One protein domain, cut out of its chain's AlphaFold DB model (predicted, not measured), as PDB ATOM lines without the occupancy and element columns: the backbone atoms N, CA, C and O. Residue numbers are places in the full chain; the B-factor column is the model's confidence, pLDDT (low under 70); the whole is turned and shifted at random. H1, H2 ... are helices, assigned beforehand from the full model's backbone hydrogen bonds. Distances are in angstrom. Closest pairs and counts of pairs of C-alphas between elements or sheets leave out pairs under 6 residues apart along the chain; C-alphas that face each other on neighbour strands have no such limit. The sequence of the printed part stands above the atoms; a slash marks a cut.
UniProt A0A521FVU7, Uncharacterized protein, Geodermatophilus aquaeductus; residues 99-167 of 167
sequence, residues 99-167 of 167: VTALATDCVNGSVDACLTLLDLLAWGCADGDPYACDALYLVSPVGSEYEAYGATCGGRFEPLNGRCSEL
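What this domain is: This is residues 99 to 167 of the 167 residues of an uncharacterized protein of Geodermatophilus aquaeductus (UniProt A0A521FVU7). One long helix, H2, joins two parts of the model: H1 folds back on its first half, while H3 and H4 pack on its second half and on each other, making a three-helix cluster with it. After H4 a tail with no named element, residues 152 to 167, loops away at the far end from the turn between H1 and H2. The printed part has 69 residues with four named helices in the order H1, H2, H3, H4 and no named strand; the class is all helix. It is compact, with a radius of gyration of the C-alphas of 11.5 A, and its C-alphas span 33 by 22 by 14 A, only just elongated.

How they stand to each other: Begin with H2, residues 111 to 127, the hub, which touches three other helices. Look at its residues 112 to 117, which alone touch H1, residues 99 to 107; the closest C-alphas are those of Cys 106 and Cys 114, 4.7 A apart. These two form a helical hairpin, opposite ways at a steep tilt of 44 degrees. Move on to residues 118 to 125 of H2, which alone touch H3, residues 130 to 139; the closest C-alphas, of Cys 125 and Cys 133, are 4.5 A apart. H2 and H3 are a helical hairpin too, opposite ways at a shallow tilt of 29 degrees. Residues 118 to 125 of H2 alone also touch H4, residues 145 to 151, the same way at a steep tilt of 43 degrees, with the C-alphas of Cys 125 and Gly 150 closest at 7.2 A. H3 and H4 touch, opposite ways at a steep tilt of 49 degrees; their closest C-alphas, of Tyr 137 and Gly 150, are 4.5 A apart. The helix packing is mostly crossed, with one of the four touching pairs at a shallow tilt. H1 is apart from H3 and from H4. In H1, H2, H3 and H4 every O i to N i+4 pair is within hydrogen-bond range.

Where its parts are: Find C-alpha 111 at (7.440, 44.679, 5.204); from there H2 runs 24.6 A to C-alpha 127 at (7.392, 30.592, -15.014). H1 starts at C-alpha 99, at (16.740, 36.493, -2.380), and covers 12.4 A to Val 107. H3 covers 14.4 A from Pro 130 to Val 139. H4, from Glu 145, ends at C-alpha 151, at (-2.018, 26.486, -3.990).

The domain as a whole: The two C-alphas farthest apart, of Gly 109 and Leu 167, are 34.6 A apart. The printed part has no cut, and the links H1 to H2, H2 to H3 and H3 to H4 are tight. Residue 167 is the chain's last. The mean pLDDT of the printed part is 90.0; look for values under 70 at residues 160 to 163 and 166 to 167.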
ATOM      1  N   VAL A  99      17.972  37.106  -2.900       84.75
ATOM      2  CA  VAL A  99      16.740  36.493  -2.380       84.75
ATOM      3  C   VAL A  99      16.918  36.087  -0.917       84.75
ATOM      4  O   VAL A  99      16.021  36.302  -0.101       84.75
ATOM      5  N   THR A 100      18.090  35.568  -0.544       87.25
ATOM      6  CA  THR A 100      18.401  35.228   0.853       87.25
ATOM      7  C   THR A 100      18.465  36.474   1.736       87.25
ATOM      8  O   THR A 100      17.948  36.461   2.859       87.25
ATOM      9  N   ALA A 101      19.059  37.567   1.247       91.25
ATOM     10  CA  ALA A 101      19.062  38.846   1.953       91.25
ATOM     11  C   ALA A 101      17.633  39.369   2.154       91.25
ATOM     12  O   ALA A 101      17.264  39.745   3.264       91.25
ATOM     13  N   LEU A 102      16.797  39.283   1.120       93.06
ATOM     14  CA  LEU A 102      15.402  39.706   1.172       93.06
ATOM     15  C   LEU A 102      14.575  38.885   2.170       93.06
ATOM     16  O   LEU A 102      13.829  39.442   2.975       93.06
ATOM     17  N   ALA A 103      14.743  37.562   2.169       91.50
ATOM     18  CA  ALA A 103      14.110  36.678   3.142       91.50
ATOM     19  C   ALA A 103      14.572  36.986   4.574       91.50
ATOM     20  O   ALA A 103      13.755  37.019   5.496       91.50
ATOM     21  N   THR A 104      15.864  37.270   4.759       95.06
ATOM     22  CA  THR A 104      16.434  37.665   6.054       95.06
ATOM     23  C   THR A 104      15.837  38.984   6.543       95.06
ATOM     24  O   THR A 104      15.411  39.092   7.691       95.06
ATOM     25  N   ASP A 105      15.745  39.986   5.676       96.88
ATOM     26  CA  ASP A 105      15.153  41.279   6.014       96.88
ATOM     27  C   ASP A 105      13.659  41.154   6.321       96.88
ATOM     28  O   ASP A 105      13.165  41.788   7.258       96.88
ATOM     29  N   CYS A 106      12.950  40.283   5.600       95.69
ATOM     30  CA  CYS A 106      11.553  39.976   5.870       95.69
ATOM     31  C   CYS A 106      11.356  39.404   7.285       95.69
ATOM     32  O   CYS A 106      10.559  39.940   8.058       95.69
ATOM     33  N   VAL A 107      12.125  38.381   7.687       95.06
ATOM     34  CA  VAL A 107      12.009  37.815   9.051       95.06
ATOM     35  C   VAL A 107      12.468  38.788  10.143       95.06
ATOM     36  O   VAL A 107      12.025  38.679  11.286       95.06
ATOM     37  N   ASN A 108      13.297  39.773   9.792       96.75
ATOM     38  CA  ASN A 108      13.687  40.874  10.674       96.75
ATOM     39  C   ASN A 108      12.649  42.015  10.734       96.75
ATOM     40  O   ASN A 108      12.856  42.990  11.458       96.75
ATOM     41  N   GLY A 109      11.522  41.892  10.025       94.38
ATOM     42  CA  GLY A 109      10.376  42.799  10.114       94.38
ATOM     43  C   GLY A 109      10.283  43.853   9.010       94.38
ATOM     44  O   GLY A 109       9.469  44.771   9.129       94.38
ATOM     45  N   SER A 110      11.080  43.753   7.943       97.50
ATOM     46  CA  SER A 110      10.943  44.624   6.771       97.50
ATOM     47  C   SER A 110       9.751  44.194   5.914       97.50
ATOM     48  O   SER A 110       9.803  43.189   5.206       97.50
ATOM     49  N   VAL A 111       8.667  44.970   5.964       95.81
ATOM     50  CA  VAL A 111       7.440  44.679   5.204       95.81
ATOM     51  C   VAL A 111       7.686  44.775   3.698       95.81
ATOM     52  O   VAL A 111       7.254  43.896   2.959       95.81
ATOM     53  N   ASP A 112       8.428  45.788   3.247       97.06
ATOM     54  CA  ASP A 112       8.767  45.960   1.830       97.06
ATOM     55  C   ASP A 112       9.578  44.773   1.291       97.06
ATOM     56  O   ASP A 112       9.346  44.312   0.170       97.06
ATOM     57  N   ALA A 113      10.483  44.225   2.112       95.94
ATOM     58  CA  ALA A 113      11.234  43.029   1.754       95.94
ATOM     59  C   ALA A 113      10.315  41.809   1.602       95.94
ATOM     60  O   ALA A 113      10.414  41.085   0.615       95.94
ATOM     61  N   CYS A 114       9.379  41.609   2.536       96.12
ATOM     62  CA  CYS A 114       8.415  40.511   2.453       96.12
ATOM     63  C   CYS A 114       7.535  40.595   1.201       96.12
ATOM     64  O   CYS A 114       7.316  39.581   0.544       96.12
ATOM     65  N   LEU A 115       7.036  41.786   0.859       95.94
ATOM     66  CA  LEU A 115       6.214  41.975  -0.339       95.94
ATOM     67  C   LEU A 115       7.008  41.662  -1.608       95.94
ATOM     68  O   LEU A 115       6.553  40.892  -2.448       95.94
ATOM     69  N   THR A 116       8.237  42.169  -1.688       96.62
ATOM     70  CA  THR A 116       9.133  41.887  -2.815       96.62
ATOM     71  C   THR A 116       9.435  40.388  -2.927       96.62
ATOM     72  O   THR A 116       9.490  39.847  -4.029       96.62
ATOM     73  N   LEU A 117       9.599  39.687  -1.800       95.19
ATOM     74  CA  LEU A 117       9.852  38.247  -1.787       95.19
ATOM     75  C   LEU A 117       8.650  37.463  -2.326       95.19
ATOM     76  O   LEU A 117       8.833  36.547  -3.126       95.19
ATOM     77  N   LEU A 118       7.432  37.830  -1.916       97.06
ATOM     78  CA  LEU A 118       6.200  37.220  -2.423       97.06
ATOM     79  C   LEU A 118       6.047  37.435  -3.931       97.06
ATOM     80  O   LEU A 118       5.697  36.493  -4.640       97.06
ATOM     81  N   ASP A 119       6.375  38.625  -4.437       96.88
ATOM     82  CA  ASP A 119       6.368  38.893  -5.876       96.88
ATOM     83  C   ASP A 119       7.380  38.022  -6.622       96.88
ATOM     84  O   ASP A 119       7.023  37.384  -7.612       96.88
ATOM     85  N   LEU A 120       8.624  37.932  -6.144       95.69
ATOM     86  CA  LEU A 120       9.654  37.098  -6.775       95.69
ATOM     87  C   LEU A 120       9.250  35.619  -6.826       95.69
ATOM     88  O   LEU A 120       9.399  34.968  -7.861       95.69
ATOM     89  N   LEU A 121       8.687  35.099  -5.735       95.50
ATOM     90  CA  LEU A 121       8.170  33.733  -5.679       95.50
ATOM     91  C   LEU A 121       6.977  33.534  -6.626       95.50
ATOM     92  O   LEU A 121       6.888  32.509  -7.304       95.50
ATOM     93  N   ALA A 122       6.082  34.518  -6.736       96.38
ATOM     94  CA  ALA A 122       4.971  34.476  -7.682       96.38
ATOM     95  C   ALA A 122       5.438  34.490  -9.144       96.38
ATOM     96  O   ALA A 122       4.869  33.764  -9.961       96.38
ATOM     97  N   TRP A 123       6.493  35.243  -9.465       96.12
ATOM     98  CA  TRP A 123       7.128  35.231 -10.786       96.12
ATOM     99  C   TRP A 123       7.721  33.862 -11.118       96.12
ATOM    100  O   TRP A 123       7.372  33.294 -12.151       96.12
ATOM    101  N   GLY A 124       8.524  33.278 -10.223       93.75
ATOM    102  CA  GLY A 124       9.052  31.923 -10.422       93.75
ATOM    103  C   GLY A 124       7.935  30.888 -10.593       93.75
ATOM    104  O   GLY A 124       7.968  30.053 -11.498       93.75
ATOM    105  N   CYS A 125       6.874  31.002  -9.791       94.56
ATOM    106  CA  CYS A 125       5.703  30.139  -9.904       94.56
ATOM    107  C   CYS A 125       4.973  30.303 -11.253       94.56
ATOM    108  O   CYS A 125       4.545  29.319 -11.866       94.56
ATOM    109  N   ALA A 126       4.862  31.537 -11.761       94.19
ATOM    110  CA  ALA A 126       4.293  31.828 -13.076       94.19
ATOM    111  C   ALA A 126       5.124  31.207 -14.212       94.19
ATOM    112  O   ALA A 126       4.550  30.627 -15.142       94.19
ATOM    113  N   ASP A 127       6.451  31.225 -14.081       93.50
ATOM    114  CA  ASP A 127       7.392  30.592 -15.014       93.50
ATOM    115  C   ASP A 127       7.395  29.055 -14.928       93.50
ATOM    116  O   ASP A 127       7.949  28.376 -15.793       93.50
ATOM    117  N   GLY A 128       6.685  28.493 -13.947       88.81
ATOM    118  CA  GLY A 128       6.483  27.056 -13.799       88.81
ATOM    119  C   GLY A 128       7.507  26.381 -12.897       88.81
ATOM    120  O   GLY A 128       7.603  25.158 -12.942       88.81
ATOM    121  N   ASP A 129       8.241  27.140 -12.083       90.38
ATOM    122  CA  ASP A 129       9.063  26.572 -11.021       90.38
ATOM    123  C   ASP A 129       8.158  26.038  -9.892       90.38
ATOM    124  O   ASP A 129       7.517  26.827  -9.182       90.38
ATOM    125  N   PRO A 130       8.082  24.706  -9.699       89.75
ATOM    126  CA  PRO A 130       7.235  24.123  -8.668       89.75
ATOM    127  C   PRO A 130       7.711  24.489  -7.257       89.75
ATOM    128  O   PRO A 130       6.877  24.632  -6.363       89.75
ATOM    129  N   TYR A 131       9.015  24.705  -7.048       90.44
ATOM    130  CA  TYR A 131       9.555  25.092  -5.745       90.44
ATOM    131  C   TYR A 131       9.171  26.523  -5.384       90.44
ATOM    132  O   TYR A 131       8.827  26.790  -4.233       90.44
ATOM    133  N   ALA A 132       9.169  27.432  -6.361       93.12
ATOM    134  CA  ALA A 132       8.696  28.796  -6.160       93.12
ATOM    135  C   ALA A 132       7.200  28.830  -5.797       93.12
ATOM    136  O   ALA A 132       6.814  29.574  -4.896       93.12
ATOM    137  N   CYS A 133       6.365  27.993  -6.429       93.56
ATOM    138  CA  CYS A 133       4.948  27.869  -6.065       93.56
ATOM    139  C   CYS A 133       4.743  27.335  -4.640       93.56
ATOM    140  O   CYS A 133       3.953  27.904  -3.883       93.56
ATOM    141  N   ASP A 134       5.459  26.270  -4.266       92.56
ATOM    142  CA  ASP A 134       5.366  25.681  -2.925       92.56
ATOM    143  C   ASP A 134       5.844  26.681  -1.859       92.56
ATOM    144  O   ASP A 134       5.178  26.888  -0.842       92.56
ATOM    145  N   ALA A 135       6.970  27.358  -2.105       93.19
ATOM    146  CA  ALA A 135       7.481  28.396  -1.219       93.19
ATOM    147  C   ALA A 135       6.493  29.561  -1.089       93.19
ATOM    148  O   ALA A 135       6.217  29.979   0.035       93.19
ATOM    149  N   LEU A 136       5.907  30.037  -2.197       94.62
ATOM    150  CA  LEU A 136       4.892  31.090  -2.176       94.62
ATOM    151  C   LEU A 136       3.709  30.707  -1.284       94.62
ATOM    152  O   LEU A 136       3.337  31.483  -0.407       94.62
ATOM    153  N   TYR A 137       3.158  29.505  -1.470       93.75
ATOM    154  CA  TYR A 137       2.056  29.000  -0.653       93.75
ATOM    155  C   TYR A 137       2.420  28.995   0.837       93.75
ATOM    156  O   TYR A 137       1.667  29.512   1.658       93.75
ATOM    157  N   LEU A 138       3.602  28.478   1.183       92.31
ATOM    158  CA  LEU A 138       4.043  28.325   2.572       92.31
ATOM    159  C   LEU A 138       4.312  29.648   3.298       92.31
ATOM    160  O   LEU A 138       4.069  29.730   4.502       92.31
ATOM    161  N   VAL A 139       4.863  30.650   2.608       93.69
ATOM    162  CA  VAL A 139       5.280  31.916   3.242       93.69
ATOM    163  C   VAL A 139       4.229  33.018   3.139       93.69
ATOM    164  O   VAL A 139       4.300  34.006   3.871       93.69
ATOM    165  N   SER A 140       3.261  32.870   2.237       94.69
ATOM    166  CA  SER A 140       2.185  33.839   2.068       94.69
ATOM    167  C   SER A 140       1.269  33.929   3.299       94.69
ATOM    168  O   SER A 140       1.094  32.955   4.036       94.69
ATOM    169  N   PRO A 141       0.646  35.095   3.549       94.62
ATOM    170  CA  PRO A 141      -0.380  35.199   4.576       94.62
ATOM    171  C   PRO A 141      -1.569  34.283   4.265       94.62
ATOM    172  O   PRO A 141      -2.050  34.244   3.132       94.62
ATOM    173  N   VAL A 142      -2.091  33.612   5.291       93.62
ATOM    174  CA  VAL A 142      -3.272  32.748   5.155       93.62
ATOM    175  C   VAL A 142      -4.474  33.548   4.643       93.62
ATOM    176  O   VAL A 142      -4.790  34.623   5.159       93.62
ATOM    177  N   GLY A 143      -5.163  33.009   3.641       92.88
ATOM    178  CA  GLY A 143      -6.286  33.617   2.935       92.88
ATOM    179  C   GLY A 143      -5.892  34.681   1.910       92.88
ATOM    180  O   GLY A 143      -6.782  35.337   1.366       92.88
ATOM    181  N   SER A 144      -4.597  34.895   1.660       95.44
ATOM    182  CA  SER A 144      -4.136  35.859   0.659       95.44
ATOM    183  C   SER A 144      -4.269  35.332  -0.771       95.44
ATOM    184  O   SER A 144      -4.364  34.132  -1.025       95.44
ATOM    185  N   GLU A 145      -4.236  36.252  -1.732       96.19
ATOM    186  CA  GLU A 145      -4.194  35.905  -3.154       96.19
ATOM    187  C   GLU A 145      -2.912  35.156  -3.540       96.19
ATOM    188  O   GLU A 145      -2.974  34.238  -4.353       96.19
ATOM    189  N   TYR A 146      -1.780  35.469  -2.901       96.50
ATOM    190  CA  TYR A 146      -0.528  34.734  -3.083       96.50
ATOM    191  C   TYR A 146      -0.643  33.283  -2.602       96.50
ATOM    192  O   TYR A 146      -0.181  32.380  -3.298       96.50
ATOM    193  N   GLU A 147      -1.317  33.045  -1.469       94.69
ATOM    194  CA  GLU A 147      -1.581  31.687  -0.974       94.69
ATOM    195  C   GLU A 147      -2.418  30.905  -1.991       94.69
ATOM    196  O   GLU A 147      -2.037  29.818  -2.420       94.69
ATOM    197  N   ALA A 148      -3.532  31.480  -2.451       93.38
ATOM    198  CA  ALA A 148      -4.401  30.838  -3.435       93.38
ATOM    199  C   ALA A 148      -3.688  30.585  -4.778       93.38
ATOM    200  O   ALA A 148      -3.901  29.554  -5.425       93.38
ATOM    201  N   TYR A 149      -2.823  31.507  -5.199       94.88
ATOM    202  CA  TYR A 149      -2.045  31.377  -6.426       94.88
ATOM    203  C   TYR A 149      -0.990  30.265  -6.323       94.88
ATOM    204  O   TYR A 149      -0.905  29.415  -7.213       94.88
ATOM    205  N   GLY A 150      -0.255  30.191  -5.208       93.62
ATOM    206  CA  GLY A 150       0.674  29.092  -4.924       93.62
ATOM    207  C   GLY A 150      -0.038  27.740  -4.819       93.62
ATOM    208  O   GLY A 150       0.391  26.763  -5.430       93.62
ATOM    209  N   ALA A 151      -1.202  27.695  -4.159       92.12
ATOM    210  CA  ALA A 151      -2.018  26.486  -3.990       92.12
ATOM    211  C   ALA A 151      -2.527  25.869  -5.304       92.12
ATOM    212  O   ALA A 151      -2.927  24.705  -5.324       92.12
ATOM    213  N   THR A 152      -2.553  26.653  -6.381       92.50
ATOM    214  CA  THR A 152      -3.028  26.247  -7.713       92.50
ATOM    215  C   THR A 152      -1.881  26.074  -8.713       92.50
ATOM    216  O   THR A 152      -2.121  25.961  -9.918       92.50
ATOM    217  N   CYS A 153      -0.631  26.065  -8.231       92.81
ATOM    218  CA  CYS A 153       0.598  26.058  -9.032       92.81
ATOM    219  C   CYS A 153       0.585  27.132 -10.130       92.81
ATOM    220  O   CYS A 153       0.815  26.851 -11.313       92.81
ATOM    221  N   GLY A 154       0.232  28.357  -9.741       91.75
ATOM    222  CA  GLY A 154       0.106  29.486 -10.653       91.75
ATOM    223  C   GLY A 154      -1.154  29.432 -11.522       91.75
ATOM    224  O   GLY A 154      -1.121  29.819 -12.687       91.75
ATOM    225  N   GLY A 155      -2.263  28.904 -10.992       90.75
ATOM    226  CA  GLY A 155      -3.544  28.797 -11.702       90.75
ATOM    227  C   GLY A 155      -3.654  27.638 -12.701       90.75
ATOM    228  O   GLY A 155      -4.572  27.625 -13.522       90.75
ATOM    229  N   ARG A 156      -2.741  26.663 -12.662       87.88
ATOM    230  CA  ARG A 156      -2.755  25.485 -13.551       87.88
ATOM    231  C   ARG A 156      -3.686  24.379 -13.058       87.88
ATOM    232  O   ARG A 156      -4.150  23.577 -13.866       87.88
ATOM    233  N   PHE A 157      -3.974  24.354 -11.761       85.81
ATOM    234  CA  PHE A 157      -4.800  23.334 -11.120       85.81
ATOM    235  C   PHE A 157      -5.888  23.956 -10.253       85.81
ATOM    236  O   PHE A 157      -5.808  25.113  -9.847       85.81
ATOM    237  N   GLU A 158      -6.914  23.165  -9.948       83.25
ATOM    238  CA  GLU A 158      -7.827  23.488  -8.853       83.25
ATOM    239  C   GLU A 158      -7.061  23.495  -7.516       83.25
ATOM    240  O   GLU A 158      -6.007  22.861  -7.424       83.25
ATOM    241  N   PRO A 159      -7.547  24.207  -6.482       70.44
ATOM    242  CA  PRO A 159      -6.858  24.319  -5.197       70.44
ATOM    243  C   PRO A 159      -6.770  22.949  -4.505       70.44
ATOM    244  O   PRO A 159      -7.653  22.543  -3.750       70.44
ATOM    245  N   LEU A 160      -5.692  22.220  -4.785       63.72
ATOM    246  CA  LEU A 160      -5.382  20.903  -4.249       63.72
ATOM    247  C   LEU A 160      -4.182  21.037  -3.314       63.72
ATOM    248  O   LEU A 160      -3.064  20.738  -3.704       63.72
ATOM    249  N   ASN A 161      -4.411  21.490  -2.080       64.62
ATOM    250  CA  ASN A 161      -3.479  21.393  -0.941       64.62
ATOM    251  C   ASN A 161      -1.965  21.576  -1.256       64.62
ATOM    252  O   ASN A 161      -1.147  20.845  -0.695       64.62
ATOM    253  N   GLY A 162      -1.599  22.516  -2.141       63.44
ATOM    254  CA  GLY A 162      -0.240  23.039  -2.343       63.44
ATOM    255  C   GLY A 162       0.887  22.019  -2.558       63.44
ATOM    256  O   GLY A 162       1.907  22.125  -1.885       63.44
ATOM    257  N   ARG A 163       0.729  21.015  -3.434       67.81
ATOM    258  CA  ARG A 163       1.853  20.144  -3.842       67.81
ATOM    259  C   ARG A 163       2.085  20.211  -5.349       67.81
ATOM    260  O   ARG A 163       1.421  19.498  -6.098       67.81
ATOM    261  N   CYS A 164       3.032  21.047  -5.777       75.38
ATOM    262  CA  CYS A 164       3.349  21.275  -7.193       75.38
ATOM    263  C   CYS A 164       4.476  20.377  -7.742       75.38
ATOM    264  O   CYS A 164       4.725  20.374  -8.943       75.38
ATOM    265  N   SER A 165       5.141  19.591  -6.891       71.88
ATOM    266  CA  SER A 165       6.301  18.755  -7.245       71.88
ATOM    267  C   SER A 165       5.983  17.400  -7.896       71.88
ATOM    268  O   SER A 165       6.904  16.682  -8.270       71.88
ATOM    269  N   GLU A 166       4.710  17.010  -7.998       66.25
ATOM    270  CA  GLU A 166       4.282  15.700  -8.528       66.25
ATOM    271  C   GLU A 166       3.864  15.771 -10.017       66.25
ATOM    272  O   GLU A 166       3.082  14.940 -10.484       66.25
ATOM    273  N   LEU A 167       4.339  16.796 -10.738       59.59
ATOM    274  CA  LEU A 167       4.048  17.057 -12.155       59.59
ATOM    275  C   LEU A 167       4.964  16.291 -13.114       59.59
ATOM    276  O   LEU A 167       6.183  16.208 -12.844       59.59
TER     277      LEU A 167